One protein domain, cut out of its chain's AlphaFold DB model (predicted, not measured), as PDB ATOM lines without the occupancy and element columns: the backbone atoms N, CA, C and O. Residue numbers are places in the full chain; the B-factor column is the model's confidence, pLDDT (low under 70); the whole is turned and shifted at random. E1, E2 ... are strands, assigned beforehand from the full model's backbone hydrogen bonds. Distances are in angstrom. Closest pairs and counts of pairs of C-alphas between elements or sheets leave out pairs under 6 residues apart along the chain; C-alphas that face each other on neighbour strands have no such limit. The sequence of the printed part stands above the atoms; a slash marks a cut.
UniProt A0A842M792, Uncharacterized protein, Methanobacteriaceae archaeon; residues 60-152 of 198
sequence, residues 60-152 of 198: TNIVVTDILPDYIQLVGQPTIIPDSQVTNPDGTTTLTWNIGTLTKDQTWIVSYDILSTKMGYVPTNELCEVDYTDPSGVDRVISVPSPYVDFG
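What this domain is: This is residues 60 to 152 of the 198 residues of an uncharacterized protein of Methanobacteriaceae archaeon (UniProt A0A842M792). A twisted sheet of five antiparallel strands makes a long wall, and two small strand pairs, E2 with E5 and E6 with E9, sit beyond one end of it. From the other end, residues 104 to 112 run back over one face of the wall to E5. The printed part has 93 residues, no named helix and nine strands, E1 to E9 in chain order; the class is all strand. The large sheet runs E3, E4, E1, E7, E8. The whole is only just compact, close to loose, with a radius of gyration of the C-alphas of 14.4 A, and elongated, spanning 45 by 25 by 22 A.

How they stand to each other: In the large sheet, E1, residues 60 to 68, is antiparallel to E4, residues 93 to 103, at 157 degrees, with N 66 and O 95 2.9 A apart. E1 is antiparallel to E7, residues 127 to 133, at 173 degrees; N 63 and O 131 are 2.8 A apart. The edge strands are E3, residues 84 to 87, and E8, residues 139 to 143. E3 and E4 form a hairpin, with N 86 and O 94 2.9 A apart. E7 and E8 form another, with N 140 and O 132 2.7 A apart. E2, residues 72 to 75, is antiparallel to E5, residues 113 to 116, with N 73 and O 115 2.8 A apart. E6, residues 120 to 123, is antiparallel to E9, residues 148 to 151, with N 120 and O 151 2.9 A apart. E1 and E6 are apart.

Where its parts are: E1 begins at C-alpha 60 (10.008, 19.766, -9.353) and is 25.0 A long. E4 measures 29.6 A and bends by 54 degrees at residue 100; E7 measures 19.7 A. E9 ends at C-alpha 151 (-22.405, 30.804, 4.132).

The domain as a whole: The two C-alphas farthest apart, those of Ser 136 and Gly 152, are 46.6 A apart. The printed part has no cut, and no link is long. The mean pLDDT of the printed part is 96.1, and no printed residue is under 70.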
ATOM      1  N   THR A  60       9.108  19.662 -10.517       97.19
ATOM      2  CA  THR A  60      10.008  19.766  -9.353       97.19
ATOM      3  C   THR A  60       9.841  21.117  -8.668       97.19
ATOM      4  O   THR A  60       9.188  22.001  -9.218       97.19
ATOM      5  N   ASN A  61      10.415  21.275  -7.472       97.75
ATOM      6  CA  ASN A  61      10.335  22.503  -6.669       97.75
ATOM      7  C   ASN A  61       8.896  23.010  -6.487       97.75
ATOM      8  O   ASN A  61       8.648  24.210  -6.504       97.75
ATOM      9  N   ILE A  62       7.946  22.083  -6.362       98.62
ATOM     10  CA  ILE A  62       6.526  22.401  -6.292       98.62
ATOM     11  C   ILE A  62       6.231  23.014  -4.923       98.62
ATOM     12  O   ILE A  62       6.450  22.368  -3.891       98.62
ATOM     13  N   VAL A  63       5.694  24.230  -4.930       98.69
ATOM     14  CA  VAL A  63       5.223  24.955  -3.751       98.69
ATOM     15  C   VAL A  63       3.787  25.395  -3.994       98.69
ATOM     16  O   VAL A  63       3.492  26.034  -4.999       98.69
ATOM     17  N   VAL A  64       2.889  25.049  -3.075       98.62
ATOM     18  CA  VAL A  64       1.504  25.535  -3.086       98.62
ATOM     19  C   VAL A  64       1.378  26.640  -2.055       98.62
ATOM     20  O   VAL A  64       1.692  26.414  -0.885       98.62
ATOM     21  N   THR A  65       0.882  27.798  -2.478       98.69
ATOM     22  CA  THR A  65       0.558  28.928  -1.605       98.69
ATOM     23  C   THR A  65      -0.934  29.201  -1.685       98.69
ATOM     24  O   THR A  65      -1.457  29.438  -2.771       98.69
ATOM     25  N   ASP A  66      -1.621  29.184  -0.548       98.50
ATOM     26  CA  ASP A  66      -3.055  29.468  -0.448       98.50
ATOM     27  C   ASP A  66      -3.298  30.547   0.608       98.50
ATOM     28  O   ASP A  66      -2.823  30.442   1.740       98.50
ATOM     29  N   ILE A  67      -3.991  31.614   0.229       98.50
ATOM     30  CA  ILE A  67      -4.250  32.777   1.077       98.50
ATOM     31  C   ILE A  67      -5.735  32.803   1.407       98.50
ATOM     32  O   ILE A  67      -6.576  33.072   0.551       98.50
ATOM     33  N   LEU A  68      -6.053  32.552   2.671       98.38
ATOM     34  CA  LEU A  68      -7.403  32.637   3.209       98.38
ATOM     35  C   LEU A  68      -7.729  34.097   3.585       98.38
ATOM     36  O   LEU A  68      -6.905  34.732   4.254       98.38
ATOM     37  N   PRO A  69      -8.909  34.625   3.202       98.31
ATOM     38  CA  PRO A  69      -9.385  35.938   3.622       98.31
ATOM     39  C   PRO A  69      -9.484  36.055   5.144       98.31
ATOM     40  O   PRO A  69      -9.651  35.056   5.839       98.31
ATOM     41  N   ASP A  70      -9.498  37.284   5.656       98.12
ATOM     42  CA  ASP A  70      -9.628  37.582   7.093       98.12
ATOM     43  C   ASP A  70     -10.914  37.035   7.747       98.12
ATOM     44  O   ASP A  70     -10.962  36.774   8.953       98.12
ATOM     45  N   TYR A  71     -11.963  36.828   6.950       97.00
ATOM     46  CA  TYR A  71     -13.222  36.235   7.387       97.00
ATOM     47  C   TYR A  71     -13.239  34.702   7.336       97.00
ATOM     48  O   TYR A  71     -14.213  34.114   7.806       97.00
ATOM     49  N   ILE A  72     -12.210  34.049   6.788       97.56
ATOM     50  CA  ILE A  72     -12.083  32.589   6.733       97.56
ATOM     51  C   ILE A  72     -11.089  32.111   7.791       97.56
ATOM     52  O   ILE A  72      -9.942  32.541   7.854       97.56
ATOM     53  N   GLN A  73     -11.528  31.161   8.608       95.50
ATOM     54  CA  GLN A  73     -10.715  30.506   9.622       95.50
ATOM     55  C   GLN A  73     -10.505  29.046   9.248       95.50
ATOM     56  O   GLN A  73     -11.464  28.340   8.937       95.50
ATOM     57  N   LEU A  74      -9.259  28.585   9.331       95.25
ATOM     58  CA  LEU A  74      -8.941  27.165   9.253       95.25
ATOM     59  C   LEU A  74      -9.477  26.460  10.506       95.25
ATOM     60  O   LEU A  74      -9.180  26.877  11.628       95.25
ATOM     61  N   VAL A  75     -10.247  25.391  10.321       94.06
ATOM     62  CA  VAL A  75     -10.814  24.593  11.411       94.06
ATOM     63  C   VAL A  75     -10.326  23.156  11.297       94.06
ATOM     64  O   VAL A  75     -10.190  22.601  10.212       94.06
ATOM     65  N   GLY A  76     -10.035  22.543  12.441       89.81
ATOM     66  CA  GLY A  76      -9.468  21.200  12.468       89.81
ATOM     67  C   GLY A  76      -8.025  21.172  11.966       89.81
ATOM     68  O   GLY A  76      -7.268  22.129  12.129       89.81
ATOM     69  N   GLN A  77      -7.618  20.027  11.427       91.50
ATOM     70  CA  GLN A  77      -6.286  19.826  10.868       91.50
ATOM     71  C   GLN A  77      -6.424  19.447   9.394       91.50
ATOM     72  O   GLN A  77      -7.176  18.517   9.092       91.50
ATOM     73  N   PRO A  78      -5.696  20.118   8.485       96.62
ATOM     74  CA  PRO A  78      -5.571  19.664   7.110       96.62
ATOM     75  C   PRO A  78      -5.116  18.202   7.029       96.62
ATOM     76  O   PRO A  78      -4.325  17.744   7.856       96.62
ATOM     77  N   THR A  79      -5.542  17.481   5.989       97.81
ATOM     78  CA  THR A  79      -5.080  16.105   5.720       97.81
ATOM     79  C   THR A  79      -3.568  16.027   5.516       97.81
ATOM     80  O   THR A  79      -2.963  14.986   5.771       97.81
ATOM     81  N   ILE A  80      -2.962  17.134   5.080       97.69
ATOM     82  CA  ILE A  80      -1.521  17.349   4.996       97.69
ATOM     83  C   ILE A  80      -1.236  18.700   5.648       97.69
ATOM     84  O   ILE A  80      -1.660  19.739   5.139       97.69
ATOM     85  N   ILE A  81      -0.543  18.679   6.784       97.12
ATOM     86  CA  ILE A  81      -0.211  19.888   7.545       97.12
ATOM     87  C   ILE A  81       0.692  20.786   6.680       97.12
ATOM     88  O   ILE A  81       1.658  20.272   6.113       97.12
ATOM     89  N   PRO A  82       0.392  22.092   6.552       98.00
ATOM     90  CA  PRO A  82       1.251  23.016   5.825       98.00
ATOM     91  C   PRO A  82       2.605  23.166   6.514       98.00
ATOM     92  O   PRO A  82       2.696  23.198   7.743       98.00
ATOM     93  N   ASP A  83       3.658  23.317   5.717       98.62
ATOM     94  CA  ASP A  83       5.001  23.628   6.209       98.62
ATOM     95  C   ASP A  83       5.054  25.011   6.872       98.62
ATOM     96  O   ASP A  83       5.873  25.250   7.760       98.62
ATOM     97  N   SER A  84       4.176  25.926   6.449       98.38
ATOM     98  CA  SER A  84       4.015  27.248   7.051       98.38
ATOM     99  C   SER A  84       2.552  27.675   7.085       98.38
ATOM    100  O   SER A  84       1.830  27.544   6.098       98.38
ATOM    101  N   GLN A  85       2.136  28.238   8.219       97.81
ATOM    102  CA  GLN A  85       0.849  28.896   8.411       97.81
ATOM    103  C   GLN A  85       1.099  30.241   9.097       97.81
ATOM    104  O   GLN A  85       1.554  30.282  10.242       97.81
ATOM    105  N   VAL A  86       0.812  31.341   8.402       98.19
ATOM    106  CA  VAL A  86       1.094  32.704   8.877       98.19
ATOM    107  C   VAL A  86      -0.165  33.549   8.806       98.19
ATOM    108  O   VAL A  86      -0.750  33.693   7.739       98.19
ATOM    109  N   THR A  87      -0.557  34.150   9.928       97.56
ATOM    110  CA  THR A  87      -1.555  35.225   9.941       97.56
ATOM    111  C   THR A  87      -0.862  36.552   9.647       97.56
ATOM    112  O   THR A  87       0.038  36.971  10.381       97.56
ATOM    113  N   ASN A  88      -1.269  37.202   8.565       97.56
ATOM    114  CA  ASN A  88      -0.687  38.440   8.069       97.56
ATOM    115  C   ASN A  88      -1.250  39.668   8.810       97.56
ATOM    116  O   ASN A  88      -2.314  39.594   9.428       97.56
ATOM    117  N   PRO A  89      -0.569  40.830   8.749       97.88
ATOM    118  CA  PRO A  89      -1.041  42.058   9.398       97.88
ATOM    119  C   PRO A  89      -2.409  42.567   8.920       97.88
ATOM    120  O   PRO A  89      -3.052  43.322   9.644       97.88
ATOM    121  N   ASP A  90      -2.838  42.183   7.717       96.75
ATOM    122  CA  ASP A  90      -4.156  42.503   7.155       96.75
ATOM    123  C   ASP A  90      -5.265  41.534   7.602       96.75
ATOM    124  O   ASP A  90      -6.424  41.740   7.260       96.75
ATOM    125  N   GLY A  91      -4.929  40.515   8.400       96.69
ATOM    126  CA  GLY A  91      -5.859  39.508   8.903       96.69
ATOM    127  C   GLY A  91      -5.965  38.254   8.036       96.69
ATOM    128  O   GLY A  91      -6.494  37.252   8.516       96.69
ATOM    129  N   THR A  92      -5.431  38.256   6.812       98.31
ATOM    130  CA  THR A  92      -5.399  37.056   5.963       98.31
ATOM    131  C   THR A  92      -4.507  35.972   6.570       98.31
ATOM    132  O   THR A  92      -3.627  36.247   7.391       98.31
ATOM    133  N   THR A  93      -4.714  34.716   6.176       98.44
ATOM    134  CA  THR A  93      -3.849  33.598   6.581       98.44
ATOM    135  C   THR A  93      -3.226  32.937   5.360       98.44
ATOM    136  O   THR A  93      -3.938  32.405   4.518       98.44
ATOM    137  N   THR A  94      -1.896  32.927   5.280       98.56
ATOM    138  CA  THR A  94      -1.143  32.234   4.228       98.56
ATOM    139  C   THR A  94      -0.761  30.831   4.687       98.56
ATOM    140  O   THR A  94      -0.073  30.670   5.699       98.56
ATOM    141  N   LEU A  95      -1.189  29.827   3.926       98.50
ATOM    142  CA  LEU A  95      -0.787  28.429   4.038       98.50
ATOM    143  C   LEU A  95       0.221  28.107   2.930       98.50
ATOM    144  O   LEU A  95       0.012  28.477   1.774       98.50
ATOM    145  N   THR A  96       1.305  27.411   3.272       98.62
ATOM    146  CA  THR A  96       2.337  27.006   2.306       98.62
ATOM    147  C   THR A  96       2.682  25.532   2.462       98.62
ATOM    148  O   THR A  96       2.993  25.087   3.569       98.62
ATOM    149  N   TRP A  97       2.685  24.797   1.350       98.75
ATOM    150  CA  TRP A  97       3.143  23.407   1.270       98.75
ATOM    151  C   TRP A  97       4.310  23.278   0.292       98.75
ATOM    152  O   TRP A  97       4.180  23.626  -0.882       98.75
ATOM    153  N   ASN A  98       5.427  22.722   0.753       98.38
ATOM    154  CA  ASN A  98       6.599  22.381  -0.045       98.38
ATOM    155  C   ASN A  98       6.493  20.916  -0.490       98.38
ATOM    156  O   ASN A  98       6.959  20.000   0.185       98.38
ATOM    157  N   ILE A  99       5.866  20.685  -1.642       97.81
ATOM    158  CA  ILE A  99       5.600  19.336  -2.166       97.81
ATOM    159  C   ILE A  99       6.881  18.700  -2.732       97.81
ATOM    160  O   ILE A  99       7.044  17.479  -2.703       97.81
ATOM    161  N   GLY A 100       7.815  19.514  -3.229       96.69
ATOM    162  CA  GLY A 100       9.067  19.031  -3.805       96.69
ATOM    163  C   GLY A 100       8.865  18.524  -5.230       96.69
ATOM    164  O   GLY A 100       8.670  19.326  -6.139       96.69
ATOM    165  N   THR A 101       8.932  17.213  -5.446       95.75
ATOM    166  CA  THR A 101       8.871  16.609  -6.788       95.75
ATOM    167  C   THR A 101       7.692  15.658  -6.897       95.75
ATOM    168  O   THR A 101       7.496  14.820  -6.021       95.75
ATOM    169  N   LEU A 102       6.960  15.745  -8.008       95.94
ATOM    170  CA  LEU A 102       5.953  14.757  -8.388       95.94
ATOM    171  C   LEU A 102       6.350  14.069  -9.691       95.94
ATOM    172  O   LEU A 102       6.775  14.715 -10.654       95.94
ATOM    173  N   THR A 103       6.167  12.753  -9.737       94.00
ATOM    174  CA  THR A 103       6.200  11.969 -10.975       94.00
ATOM    175  C   THR A 103       4.826  11.960 -11.657       94.00
ATOM    176  O   THR A 103       3.809  12.312 -11.068       94.00
ATOM    177  N   LYS A 104       4.775  11.563 -12.932       90.00
ATOM    178  CA  LYS A 104       3.567  11.556 -13.782       90.00
ATOM    179  C   LYS A 104       2.459  10.617 -13.298       90.00
ATOM    180  O   LYS A 104       1.326  10.745 -13.749       90.00
ATOM    181  N   ASP A 105       2.785   9.661 -12.439       91.00
ATOM    182  CA  ASP A 105       1.861   8.713 -11.813       91.00
ATOM    183  C   ASP A 105       1.458   9.113 -10.384       91.00
ATOM    184  O   ASP A 105       0.609   8.455  -9.782       91.00
ATOM    185  N   GLN A 106       2.034  10.189  -9.846       93.56
ATOM    186  CA  GLN A 106       1.709  10.698  -8.522       93.56
ATOM    187  C   GLN A 106       0.677  11.821  -8.596       93.56
ATOM    188  O   GLN A 106       0.762  12.731  -9.419       93.56
ATOM    189  N   THR A 107      -0.262  11.785  -7.653       94.50
ATOM    190  CA  THR A 107      -1.206  12.872  -7.401       94.50
ATOM    191  C   THR A 107      -1.082  13.286  -5.947       94.50
ATOM    192  O   THR A 107      -1.134  12.442  -5.052       94.50
ATOM    193  N   TRP A 108      -0.953  14.588  -5.712       96.75
ATOM    194  CA  TRP A 108      -0.993  15.170  -4.378       96.75
ATOM    195  C   TRP A 108      -2.349  15.836  -4.146       96.75
ATOM    196  O   TRP A 108      -2.835  16.569  -5.005       96.75
ATOM    197  N   ILE A 109      -2.974  15.546  -3.004       96.25
ATOM    198  CA  ILE A 109      -4.291  16.071  -2.635       96.25
ATOM    199  C   ILE A 109      -4.253  16.460  -1.158       96.25
ATOM    200  O   ILE A 109      -3.985  15.616  -0.301       96.25
ATOM    201  N   VAL A 110      -4.582  17.716  -0.868       97.19
ATOM    202  CA  VAL A 110      -4.851  18.207   0.485       97.19
ATOM    203  C   VAL A 110      -6.325  18.568   0.617       97.19
ATOM    204  O   VAL A 110      -6.987  18.950  -0.347       97.19
ATOM    205  N   SER A 111      -6.867  18.414   1.815       96.62
ATOM    206  CA  SER A 111      -8.204  18.871   2.176       96.62
ATOM    207  C   SER A 111      -8.155  19.425   3.587       96.62
ATOM    208  O   SER A 111      -7.405  18.924   4.425       96.62
ATOM    209  N   TYR A 112      -8.922  20.470   3.844       96.38
ATOM    210  CA  TYR A 112      -8.995  21.107   5.146       96.38
ATOM    211  C   TYR A 112     -10.371  21.741   5.327       96.38
ATOM    212  O   TYR A 112     -11.020  22.107   4.345       96.38
ATOM    213  N   ASP A 113     -10.803  21.857   6.578       95.62
ATOM    214  CA  ASP A 113     -12.092  22.453   6.902       95.62
ATOM    215  C   ASP A 113     -11.922  23.946   7.186       95.62
ATOM    216  O   ASP A 113     -10.911  24.394   7.733       95.62
ATOM    217  N   ILE A 114     -12.933  24.724   6.812       95.56
ATOM    218  CA  ILE A 114     -12.962  26.165   7.038       95.56
ATOM    219  C   ILE A 114     -14.273  26.596   7.680       95.56
ATOM    220  O   ILE A 114     -15.325  25.990   7.472       95.56
ATOM    221  N   LEU A 115     -14.210  27.695   8.419       94.94
ATOM    222  CA  LEU A 115     -15.360  28.417   8.939       94.94
ATOM    223  C   LEU A 115     -15.305  29.859   8.444       94.94
ATOM    224  O   LEU A 115     -14.249  30.484   8.479       94.94
ATOM    225  N   SER A 116     -16.448  30.395   8.022       95.62
ATOM    226  CA  SER A 116     -16.573  31.808   7.671       95.62
ATOM    227  C   SER A 116     -17.250  32.588   8.793       95.62
ATOM    228  O   SER A 116     -18.291  32.172   9.300       95.62
ATOM    229  N   THR A 117     -16.708  33.752   9.142       95.19
ATOM    230  CA  THR A 117     -17.397  34.753   9.976       95.19
ATOM    231  C   THR A 117     -18.283  35.687   9.146       95.19
ATOM    232  O   THR A 117     -19.081  36.446   9.698       95.19
ATOM    233  N   LYS A 118     -18.168  35.630   7.813       94.88
ATOM    234  CA  LYS A 118     -18.942  36.426   6.859       94.88
ATOM    235  C   LYS A 118     -20.006  35.568   6.180       94.88
ATOM    236  O   LYS A 118     -19.701  34.533   5.594       94.88
ATOM    237  N   MET A 119     -21.250  36.035   6.233       93.31
ATOM    238  CA  MET A 119     -22.381  35.388   5.564       93.31
ATOM    239  C   MET A 119     -22.485  35.769   4.081       93.31
ATOM    240  O   MET A 119     -21.997  36.823   3.656       93.31
ATOM    241  N   GLY A 120     -23.203  34.937   3.327       94.44
ATOM    242  CA  GLY A 120     -23.502  35.110   1.909       94.44
ATOM    243  C   GLY A 120     -22.522  34.395   0.983       94.44
ATOM    244  O   GLY A 120     -21.629  33.674   1.425       94.44
ATOM    245  N   TYR A 121     -22.692  34.628  -0.321       96.38
ATOM    246  CA  TYR A 121     -21.876  34.037  -1.382       96.38
ATOM    247  C   TYR A 121     -20.519  34.741  -1.502       96.38
ATOM    248  O   TYR A 121     -20.416  35.824  -2.086       96.38
ATOM    249  N   VAL A 122     -19.481  34.138  -0.927       97.06
ATOM    250  CA  VAL A 122     -18.125  34.707  -0.835       97.06
ATOM    251  C   VAL A 122     -17.061  33.684  -1.252       97.06
ATOM    252  O   VAL A 122     -17.307  32.479  -1.146       97.06
ATOM    253  N   PRO A 123     -15.887  34.131  -1.738       97.69
ATOM    254  CA  PRO A 123     -14.792  33.224  -2.061       97.69
ATOM    255  C   PRO A 123     -14.159  32.646  -0.791       97.69
ATOM    256  O   PRO A 123     -14.150  33.298   0.259       97.69
ATOM    257  N   THR A 124     -13.611  31.436  -0.895       96.81
ATOM    258  CA  THR A 124     -12.951  30.734   0.221       96.81
ATOM    259  C   THR A 124     -11.477  31.095   0.386       96.81
ATOM    260  O   THR A 124     -10.904  30.861   1.445       96.81
ATOM    261  N   ASN A 125     -10.870  31.666  -0.648       97.31
ATOM    262  CA  ASN A 125      -9.468  32.056  -0.707       97.31
ATOM    263  C   ASN A 125      -9.306  33.315  -1.575       97.31
ATOM    264  O   ASN A 125     -10.026  33.495  -2.556       97.31
ATOM    265  N   GLU A 126      -8.376  34.197  -1.217       97.31
ATOM    266  CA  GLU A 126      -8.010  35.367  -2.026       97.31
ATOM    267  C   GLU A 126      -7.091  34.980  -3.184       97.31
ATOM    268  O   GLU A 126      -7.158  35.563  -4.267       97.31
ATOM    269  N   LEU A 127      -6.246  33.976  -2.952       96.06
ATOM    270  CA  LEU A 127      -5.267  33.472  -3.899       96.06
ATOM    271  C   LEU A 127      -4.993  32.001  -3.603       96.06
ATOM    272  O   LEU A 127      -4.818  31.641  -2.447       96.06
ATOM    273  N   CYS A 128      -4.873  31.178  -4.640       98.00
ATOM    274  CA  CYS A 128      -4.184  29.900  -4.537       98.00
ATOM    275  C   CYS A 128      -3.326  29.709  -5.780       98.00
ATOM    276  O   CYS A 128      -3.831  29.773  -6.902       98.00
ATOM    277  N   GLU A 129      -2.030  29.507  -5.585       98.44
ATOM    278  CA  GLU A 129      -1.059  29.341  -6.660       98.44
ATOM    279  C   GLU A 129      -0.159  28.144  -6.405       98.44
ATOM    280  O   GLU A 129       0.109  27.760  -5.264       98.44
ATOM    281  N   VAL A 130       0.291  27.551  -7.505       98.50
ATOM    282  CA  VAL A 130       1.310  26.513  -7.509       98.50
ATOM    283  C   VAL A 130       2.493  27.016  -8.320       98.50
ATOM    284  O   VAL A 130       2.410  27.129  -9.547       98.50
ATOM    285  N   ASP A 131       3.584  27.301  -7.625       98.62
ATOM    286  CA  ASP A 131       4.898  27.539  -8.206       98.62
ATOM    287  C   ASP A 131       5.586  26.189  -8.423       98.62
ATOM    288  O   ASP A 131       5.560  25.323  -7.548       98.62
ATOM    289  N   TYR A 132       6.180  25.969  -9.595       98.44
ATOM    290  CA  TYR A 132       6.913  24.737  -9.892       98.44
ATOM    291  C   TYR A 132       7.901  24.919 -11.044       98.44
ATOM    292  O   TYR A 132       7.712  25.763 -11.914       98.44
ATOM    293  N   THR A 133       8.914  24.064 -11.113       97.81
ATOM    294  CA  THR A 133       9.792  23.934 -12.279       97.81
ATOM    295  C   THR A 133       9.273  22.804 -13.175       97.81
ATOM    296  O   THR A 133       9.150  21.652 -12.735       97.81
ATOM    297  N   ASP A 134       8.947  23.120 -14.431       92.75
ATOM    298  CA  ASP A 134       8.484  22.143 -15.424       92.75
ATOM    299  C   ASP A 134       9.619  21.182 -15.863       92.75
ATOM    300  O   ASP A 134      10.794  21.443 -15.589       92.75
ATOM    301  N   PRO A 135       9.325  20.064 -16.560       87.94
ATOM    302  CA  PRO A 135      10.363  19.115 -16.979       87.94
ATOM    303  C   PRO A 135      11.417  19.693 -17.935       87.94
ATOM    304  O   PRO A 135      12.446  19.060 -18.151       87.94
ATOM    305  N   SER A 136      11.184  20.874 -18.520       84.06
ATOM    306  CA  SER A 136      12.180  21.585 -19.329       84.06
ATOM    307  C   SER A 136      13.110  22.479 -18.501       84.06
ATOM    308  O   SER A 136      13.992  23.129 -19.063       84.06
ATOM    309  N   GLY A 137      12.945  22.497 -17.175       89.25
ATOM    310  CA  GLY A 137      13.743  23.299 -16.250       89.25
ATOM    311  C   GLY A 137      13.280  24.752 -16.144       89.25
ATOM    312  O   GLY A 137      14.044  25.590 -15.674       89.25
ATOM    313  N   VAL A 138      12.070  25.072 -16.613       94.25
ATOM    314  CA  VAL A 138      11.525  26.435 -16.585       94.25
ATOM    315  C   VAL A 138      10.563  26.578 -15.414       94.25
ATOM    316  O   VAL A 138       9.636  25.781 -15.276       94.25
ATOM    317  N   ASP A 139      10.751  27.622 -14.610       98.31
ATOM    318  CA  ASP A 139       9.830  27.958 -13.526       98.31
ATOM    319  C   ASP A 139       8.500  28.480 -14.079       98.31
ATOM    320  O   ASP A 139       8.437  29.285 -15.018       98.31
ATOM    321  N   ARG A 140       7.414  27.985 -13.499       97.94
ATOM    322  CA  ARG A 140       6.030  28.221 -13.886       97.94
ATOM    323  C   ARG A 140       5.204  28.514 -12.650       97.94
ATOM    324  O   ARG A 140       5.477  28.007 -11.569       97.94
ATOM    325  N   VAL A 141       4.136  29.268 -12.875       98.19
ATOM    326  CA  VAL A 141       3.094  29.522 -11.885       98.19
ATOM    327  C   VAL A 141       1.761  29.155 -12.511       98.19
ATOM    328  O   VAL A 141       1.500  29.486 -13.673       98.19
ATOM    329  N   ILE A 142       0.923  28.453 -11.758       97.19
ATOM    330  CA  ILE A 142      -0.470  28.211 -12.120       97.19
ATOM    331  C   ILE A 142      -1.379  28.653 -10.979       97.19
ATOM    332  O   ILE A 142      -1.225  28.208  -9.846       97.19
ATOM    333  N   SER A 143      -2.347  29.511 -11.290       97.06
ATOM    334  CA  SER A 143      -3.372  29.909 -10.330       97.06
ATOM    335  C   SER A 143      -4.494  28.871 -10.305       97.06
ATOM    336  O   SER A 143      -5.050  28.498 -11.344       97.06
ATOM    337  N   VAL A 144      -4.830  28.399  -9.110       96.19
ATOM    338  CA  VAL A 144      -5.938  27.478  -8.853       96.19
ATOM    339  C   VAL A 144      -7.225  28.299  -8.702       96.19
ATOM    340  O   VAL A 144      -7.225  29.309  -7.995       96.19
ATOM    341  N   PRO A 145      -8.339  27.910  -9.354       94.69
ATOM    342  CA  PRO A 145      -9.597  28.638  -9.226       94.69
ATOM    343  C   PRO A 145     -10.078  28.705  -7.774       94.69
ATOM    344  O   PRO A 145     -10.135  27.679  -7.100       94.69
ATOM    345  N   SER A 146     -10.484  29.896  -7.331       94.38
ATOM    346  CA  SER A 146     -11.085  30.095  -6.011       94.38
ATOM    347  C   SER A 146     -12.548  29.619  -5.990       94.38
ATOM    348  O   SER A 146     -13.361  30.110  -6.787       94.38
ATOM    349  N   PRO A 147     -12.915  28.674  -5.105       95.38
ATOM    350  CA  PRO A 147     -14.305  28.317  -4.855       95.38
ATOM    351  C   PRO A 147     -15.090  29.460  -4.203       95.38
ATOM    352  O   PRO A 147     -14.558  30.231  -3.409       95.38
ATOM    353  N   TYR A 148     -16.392  29.510  -4.485       96.06
ATOM    354  CA  TYR A 148     -17.339  30.391  -3.803       96.06
ATOM    355  C   TYR A 148     -18.377  29.556  -3.067       96.06
ATOM    356  O   TYR A 148     -18.933  28.606  -3.627       96.06
ATOM    357  N   VAL A 149     -18.663  29.939  -1.828       95.88
ATOM    358  CA  VAL A 149     -19.599  29.245  -0.941       95.88
ATOM    359  C   VAL A 149     -20.597  30.255  -0.392       95.88
ATOM    360  O   VAL A 149     -20.231  31.382  -0.066       95.88
ATOM    361  N   ASP A 150     -21.868  29.856  -0.321       95.12
ATOM    362  CA  ASP A 150     -22.921  30.632   0.337       95.12
ATOM    363  C   ASP A 150     -23.000  30.236   1.816       95.12
ATOM    364  O   ASP A 150     -23.520  29.171   2.157       95.12
ATOM    365  N   PHE A 151     -22.416  31.055   2.691       91.06
ATOM    366  CA  PHE A 151     -22.405  30.804   4.132       91.06
ATOM    367  C   PHE A 151     -23.679  31.353   4.788       91.06
ATOM    368  O   PHE A 151     -23.932  32.560   4.763       91.06
ATOM    369  N   GLY A 152     -24.471  30.464   5.391       85.19
ATOM    370  CA  GLY A 152     -25.686  30.808   6.135       85.19
ATOM    371  C   GLY A 152     -25.458  31.010   7.636       85.19
ATOM    372  O   GLY A 152     -24.348  30.855   8.144       85.19
TER     373      GLY A 152